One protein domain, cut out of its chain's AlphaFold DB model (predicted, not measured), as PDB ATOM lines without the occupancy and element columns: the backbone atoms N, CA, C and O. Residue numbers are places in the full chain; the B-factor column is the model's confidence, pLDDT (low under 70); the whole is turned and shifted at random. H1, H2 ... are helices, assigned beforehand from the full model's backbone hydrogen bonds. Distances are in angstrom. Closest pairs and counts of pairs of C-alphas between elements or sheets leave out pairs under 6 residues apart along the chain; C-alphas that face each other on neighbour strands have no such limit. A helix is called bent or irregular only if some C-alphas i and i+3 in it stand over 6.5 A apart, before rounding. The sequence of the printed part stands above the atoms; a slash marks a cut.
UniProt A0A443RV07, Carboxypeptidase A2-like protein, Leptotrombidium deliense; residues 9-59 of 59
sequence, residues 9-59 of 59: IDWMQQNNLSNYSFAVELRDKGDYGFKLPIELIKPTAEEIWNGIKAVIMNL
ATOM      1  N   ILE A   9     141.332 169.084 155.854       96.00
ATOM      2  CA  ILE A   9     139.999 169.697 155.772       96.00
ATOM      3  C   ILE A   9     138.996 169.035 156.728       96.00
ATOM      4  O   ILE A   9     138.193 169.744 157.332       96.00
ATOM      5  N   ASP A  10     139.089 167.716 156.952       93.44
ATOM      6  CA  ASP A  10     138.264 167.021 157.950       93.44
ATOM      7  C   ASP A  10     138.608 167.505 159.359       93.44
ATOM      8  O   ASP A  10     137.719 167.768 160.168       93.44
ATOM      9  N   TRP A  11     139.904 167.647 159.655       96.00
ATOM     10  CA  TRP A  11     140.365 168.111 160.961       96.00
ATOM     11  C   TRP A  11     139.914 169.548 161.248       96.00
ATOM     12  O   TRP A  11     139.417 169.823 162.342       96.00
ATOM     13  N   MET A  12     140.021 170.449 160.262       96.94
ATOM     14  CA  MET A  12     139.534 171.831 160.377       96.94
ATOM     15  C   MET A  12     138.038 171.883 160.696       96.94
ATOM     16  O   MET A  12     137.625 172.634 161.582       96.94
ATOM     17  N   GLN A  13     137.242 171.056 160.010       92.69
ATOM     18  CA  GLN A  13     135.798 170.981 160.215       92.69
ATOM     19  C   GLN A  13     135.445 170.401 161.591       92.69
ATOM     20  O   GLN A  13     134.615 170.963 162.302       92.69
ATOM     21  N   GLN A  14     136.088 169.302 161.999       94.75
ATOM     22  CA  GLN A  14     135.821 168.640 163.283       94.75
ATOM     23  C   GLN A  14     136.149 169.523 164.490       94.75
ATOM     24  O   GLN A  14     135.469 169.441 165.509       94.75
ATOM     25  N   ASN A  15     137.171 170.373 164.374       96.94
ATOM     26  CA  ASN A  15     137.563 171.310 165.429       96.94
ATOM     27  C   ASN A  15     136.870 172.676 165.302       96.94
ATOM     28  O   ASN A  15     137.170 173.581 166.078       96.94
ATOM     29  N   ASN A  16     135.952 172.835 164.340       95.50
ATOM     30  CA  ASN A  16     135.189 174.061 164.109       95.50
ATOM     31  C   ASN A  16     136.084 175.313 163.963       95.50
ATOM     32  O   ASN A  16     135.772 176.386 164.483       95.50
ATOM     33  N   LEU A  17     137.226 175.157 163.280       97.00
ATOM     34  CA  LEU A  17     138.248 176.204 163.125       97.00
ATOM     35  C   LEU A  17     138.028 177.092 161.895       97.00
ATOM     36  O   LEU A  17     138.610 178.168 161.800       97.00
ATOM     37  N   SER A  18     137.215 176.642 160.939       93.56
ATOM     38  CA  SER A  18     136.814 177.427 159.773       93.56
ATOM     39  C   SER A  18     135.414 177.027 159.328       93.56
ATOM     40  O   SER A  18     135.079 175.846 159.341       93.56
ATOM     41  N   ASN A  19     134.627 178.005 158.878       92.12
ATOM     42  CA  ASN A  19     133.303 177.769 158.292       92.12
ATOM     43  C   ASN A  19     133.388 177.146 156.890       92.12
ATOM     44  O   ASN A  19     132.452 176.483 156.452       92.12
ATOM     45  N   TYR A  20     134.505 177.362 156.189       92.88
ATOM     46  CA  TYR A  20     134.730 176.865 154.837       92.88
ATOM     47  C   TYR A  20     136.167 176.359 154.698       92.88
ATOM     48  O   TYR A  20     137.123 177.063 155.027       92.88
ATOM     49  N   SER A  21     136.323 175.131 154.209       93.88
ATOM     50  CA  SER A  21     137.621 174.489 153.985       93.88
ATOM     51  C   SER A  21     137.603 173.785 152.633       93.88
ATOM     52  O   SER A  21     136.670 173.041 152.338       93.88
ATOM     53  N   PHE A  22     138.629 174.007 151.812       94.12
ATOM     54  CA  PHE A  22     138.719 173.453 150.461       94.12
ATOM     55  C   PHE A  22     140.078 172.789 150.250       94.12
ATOM     56  O   PHE A  22     141.100 173.284 150.723       94.12
ATOM     57  N   ALA A  23     140.083 171.692 149.501       95.69
ATOM     58  CA  ALA A  23     141.280 171.081 148.941       95.69
ATOM     59  C   ALA A  23     141.116 171.043 147.421       95.69
ATOM     60  O   ALA A  23     140.033 170.726 146.925       95.69
ATOM     61  N   VAL A  24     142.173 171.387 146.688       96.44
ATOM     62  CA  VAL A  24     142.142 171.432 145.225       96.44
ATOM     63  C   VAL A  24     143.267 170.575 144.675       96.44
ATOM     64  O   VAL A  24     144.434 170.817 144.964       96.44
ATOM     65  N   GLU A  25     142.892 169.603 143.850       97.00
ATOM     66  CA  GLU A  25     143.811 168.839 143.010       97.00
ATOM     67  C   GLU A  25     143.871 169.531 141.643       97.00
ATOM     68  O   GLU A  25     142.841 169.705 140.986       97.00
ATOM     69  N   LEU A  26     145.060 170.000 141.260       98.00
ATOM     70  CA  LEU A  26     145.279 170.787 140.043       98.00
ATOM     71  C   LEU A  26     145.397 169.890 138.800       98.00
ATOM     72  O   LEU A  26     145.057 168.709 138.823       98.00
ATOM     73  N   ARG A  27     145.852 170.468 137.683       97.50
ATOM     74  CA  ARG A  27     146.125 169.715 136.460       97.50
ATOM     75  C   ARG A  27     147.214 168.657 136.683       97.50
ATOM     76  O   ARG A  27     148.136 168.866 137.462       97.50
ATOM     77  N   ASP A  28     147.195 167.556 135.949       96.56
ATOM     78  CA  ASP A  28     146.219 167.146 134.931       96.56
ATOM     79  C   ASP A  28     145.360 165.961 135.415       96.56
ATOM     80  O   ASP A  28     145.075 165.837 136.602       96.56
ATOM     81  N   LYS A  29     144.879 165.109 134.498       97.25
ATOM     82  CA  LYS A  29     144.094 163.904 134.824       97.25
ATOM     83  C   LYS A  29     144.878 162.598 134.648       97.25
ATOM     84  O   LYS A  29     144.265 161.533 134.660       97.25
ATOM     85  N   GLY A  30     146.203 162.674 134.509       96.62
ATOM     86  CA  GLY A  30     147.085 161.510 134.424       96.62
ATOM     87  C   GLY A  30     147.937 161.404 133.159       96.62
ATOM     88  O   GLY A  30     148.685 160.437 133.057       96.62
ATOM     89  N   ASP A  31     147.867 162.361 132.227       97.88
ATOM     90  CA  ASP A  31     148.715 162.353 131.021       97.88
ATOM     91  C   ASP A  31     150.193 162.591 131.383       97.88
ATOM     92  O   ASP A  31     151.089 161.879 130.930       97.88
ATOM     93  N   TYR A  32     150.439 163.562 132.264       97.88
ATOM     94  CA  TYR A  32     151.743 163.923 132.814       97.88
ATOM     95  C   TYR A  32     151.810 163.722 134.334       97.88
ATOM     96  O   TYR A  32     152.894 163.486 134.884       97.88
ATOM     97  N   GLY A  33     150.670 163.809 135.032       97.06
ATOM     98  CA  GLY A  33     150.587 163.669 136.484       97.06
ATOM     99  C   GLY A  33     151.533 164.635 137.200       97.06
ATOM    100  O   GLY A  33     151.541 165.836 136.943       97.06
ATOM    101  N   PHE A  34     152.391 164.108 138.078       97.69
ATOM    102  CA  PHE A  34     153.342 164.926 138.841       97.69
ATOM    103  C   PHE A  34     154.474 165.541 138.001       97.69
ATOM    104  O   PHE A  34     155.202 166.394 138.505       97.69
ATOM    105  N   LYS A  35     154.657 165.123 136.742       98.06
ATOM    106  CA  LYS A  35     155.681 165.662 135.830       98.06
ATOM    107  C   LYS A  35     155.059 166.585 134.782       98.06
ATOM    108  O   LYS A  35     155.313 166.438 133.589       98.06
ATOM    109  N   LEU A  36     154.229 167.517 135.241       98.19
ATOM    110  CA  LEU A  36     153.523 168.462 134.385       98.19
ATOM    111  C   LEU A  36     154.515 169.342 133.583       98.19
ATOM    112  O   LEU A  36     155.447 169.893 134.178       98.19
ATOM    113  N   PRO A  37     154.331 169.502 132.258       98.56
ATOM    114  CA  PRO A  37     155.151 170.383 131.430       98.56
ATOM    115  C   PRO A  37     155.147 171.839 131.910       98.56
ATOM    116  O   PRO A  37     154.141 172.351 132.413       98.56
ATOM    117  N   ILE A  38     156.273 172.530 131.715       98.44
ATOM    118  CA  ILE A  38     156.481 173.906 132.192       98.44
ATOM    119  C   ILE A  38     155.500 174.902 131.557       98.44
ATOM    120  O   ILE A  38     155.086 175.873 132.194       98.44
ATOM    121  N   GLU A  39     155.055 174.619 130.333       98.62
ATOM    122  CA  GLU A  39     154.084 175.406 129.574       98.62
ATOM    123  C   GLU A  39     152.710 175.443 130.258       98.62
ATOM    124  O   GLU A  39     151.934 176.373 130.041       98.62
ATOM    125  N   LEU A  40     152.410 174.456 131.111       98.62
ATOM    126  CA  LEU A  40     151.141 174.352 131.830       98.62
ATOM    127  C   LEU A  40     151.173 174.992 133.223       98.62
ATOM    128  O   LEU A  40     150.106 175.152 133.818       98.62
ATOM    129  N   ILE A  41     152.332 175.431 133.733       98.56
ATOM    130  CA  ILE A  41     152.427 176.055 135.067       98.56
ATOM    131  C   ILE A  41     151.602 177.343 135.125       98.56
ATOM    132  O   ILE A  41     150.714 177.480 135.966       98.56
ATOM    133  N   LYS A  42     151.869 178.287 134.213       98.75
ATOM    134  CA  LYS A  42     151.179 179.584 134.200       98.75
ATOM    135  C   LYS A  42     149.665 179.437 133.957       98.75
ATOM    136  O   LYS A  42     148.914 179.985 134.762       98.75
ATOM    137  N   PRO A  43     149.193 178.661 132.959       98.69
ATOM    138  CA  PRO A  43     147.762 178.415 132.779       98.69
ATOM    139  C   PRO A  43     147.077 177.823 134.019       98.69
ATOM    140  O   PRO A  43     145.980 178.251 134.369       98.69
ATOM    141  N   THR A  44     147.734 176.883 134.710       98.75
ATOM    142  CA  THR A  44     147.202 176.275 135.945       98.75
ATOM    143  C   THR A  44     147.102 177.301 137.079       98.75
ATOM    144  O   THR A  44     146.122 177.324 137.821       98.75
ATOM    145  N   ALA A  45     148.094 178.186 137.211       98.69
ATOM    146  CA  ALA A  45     148.081 179.245 138.220       98.69
ATOM    147  C   ALA A  45     146.986 180.298 137.955       98.69
ATOM    148  O   ALA A  45     146.307 180.744 138.882       98.69
ATOM    149  N   GLU A  46     146.785 180.688 136.696       98.81
ATOM    150  CA  GLU A  46     145.774 181.678 136.314       98.81
ATOM    151  C   GLU A  46     144.349 181.165 136.554       98.81
ATOM    152  O   GLU A  46     143.512 181.893 137.099       98.81
ATOM    153  N   GLU A  47     144.066 179.907 136.200       98.50
ATOM    154  CA  GLU A  47     142.738 179.331 136.418       98.50
ATOM    155  C   GLU A  47     142.427 179.140 137.906       98.50
ATOM    156  O   GLU A  47     141.332 179.515 138.340       98.50
ATOM    157  N   ILE A  48     143.382 178.651 138.713       98.44
ATOM    158  CA  ILE A  48     143.127 178.462 140.144       98.44
ATOM    159  C   ILE A  48     142.962 179.799 140.857       98.44
ATOM    160  O   ILE A  48     142.097 179.930 141.720       98.44
ATOM    161  N   TRP A  49     143.712 180.828 140.458       98.50
ATOM    162  CA  TRP A  49     143.539 182.160 141.027       98.50
ATOM    163  C   TRP A  49     142.161 182.747 140.715       98.50
ATOM    164  O   TRP A  49     141.523 183.350 141.580       98.50
ATOM    165  N   ASN A  50     141.663 182.546 139.494       98.50
ATOM    166  CA  ASN A  50     140.304 182.946 139.142       98.50
ATOM    167  C   ASN A  50     139.253 182.178 139.958       98.50
ATOM    168  O   ASN A  50     138.312 182.804 140.449       98.50
ATOM    169  N   GLY A  51     139.448 180.874 140.176       97.88
ATOM    170  CA  GLY A  51     138.591 180.063 141.044       97.88
ATOM    171  C   GLY A  51     138.584 180.541 142.501       97.88
ATOM    172  O   GLY A  51     137.517 180.737 143.075       97.88
ATOM    173  N   ILE A  52     139.760 180.810 143.079       98.00
ATOM    174  CA  ILE A  52     139.896 181.325 144.452       98.00
ATOM    175  C   ILE A  52     139.177 182.669 144.602       98.00
ATOM    176  O   ILE A  52     138.396 182.839 145.537       98.00
ATOM    177  N   LYS A  53     139.389 183.611 143.672       98.25
ATOM    178  CA  LYS A  53     138.677 184.900 143.687       98.25
ATOM    179  C   LYS A  53     137.165 184.704 143.641       98.25
ATOM    180  O   LYS A  53     136.461 185.357 144.399       98.25
ATOM    181  N   ALA A  54     136.677 183.812 142.780       97.44
ATOM    182  CA  ALA A  54     135.250 183.538 142.673       97.44
ATOM    183  C   ALA A  54     134.680 182.974 143.981       97.44
ATOM    184  O   ALA A  54     133.621 183.420 144.402       97.44
ATOM    185  N   VAL A  55     135.386 182.061 144.653       96.69
ATOM    186  CA  VAL A  55     134.971 181.568 145.974       96.69
ATOM    187  C   VAL A  55     134.914 182.724 146.968       96.69
ATOM    188  O   VAL A  55     133.852 182.993 147.506       96.69
ATOM    189  N   ILE A  56     136.009 183.468 147.143       95.94
ATOM    190  CA  ILE A  56     136.085 184.562 148.127       95.94
ATOM    191  C   ILE A  56     135.018 185.639 147.884       95.94
ATOM    192  O   ILE A  56     134.477 186.177 148.838       95.94
ATOM    193  N   MET A  57     134.704 185.960 146.627       96.69
ATOM    194  CA  MET A  57     133.683 186.962 146.289       96.69
ATOM    195  C   MET A  57     132.241 186.496 146.545       96.69
ATOM    196  O   MET A  57     131.346 187.336 146.550       96.69
ATOM    197  N   ASN A  58     132.006 185.188 146.697       91.25
ATOM    198  CA  ASN A  58     130.677 184.600 146.902       91.25
ATOM    199  C   ASN A  58     130.528 183.903 148.270       91.25
ATOM    200  O   ASN A  58     129.520 183.229 148.495       91.25
ATOM    201  N   LEU A  59     131.526 184.033 149.151       87.31
ATOM    202  CA  LEU A  59     131.444 183.681 150.571       87.31
ATOM    203  C   LEU A  59     130.976 184.896 151.377       87.31
ATOM    204  O   LEU A  59     130.194 184.679 152.327       87.31
TER     205      LEU A  59
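This is residues 9 to 59 of the 59 residues of the protein "Carboxypeptidase A2-like protein" of Leptotrombidium deliense (UniProt A0A443RV07). An open, flattened hairpin-like shape: the short helix H1 at one end, a long link of residues 15 to 37 that runs the length of the domain, and the long helix H2 folding back from the other end. Residues 29 to 35 stick out, as do residues 53 to 58 of H2. The 51 printed residues hold two named helices, H1 then H2, and no named strand: all helix. The whole is only just loose, close to extended, with a radius of gyration of the C-alphas of 14.3 A and spans of 39 by 24 by 13 A.

H1, residues 9 to 14, and H2, residues 38 to 58, are apart. In H1 every O i to N i+4 pair is within hydrogen-bond range; in H2 15 of 17 are.

H1 begins at C-alpha 9 (139.999, 169.697, 155.772) and is 8.7 A long. H2 runs 31.6 A to C-alpha 58 (130.677, 184.600, 146.902); it is only just irregular, with C-alphas 39 and 42 6.9 A apart.

The two C-alphas farthest apart, of Asn 15 and Glu 39, are 39.7 A apart. H1 to H2 is a long link of 23 residues. The printed part has no cut, and no printed residue is under 70 in pLDDT.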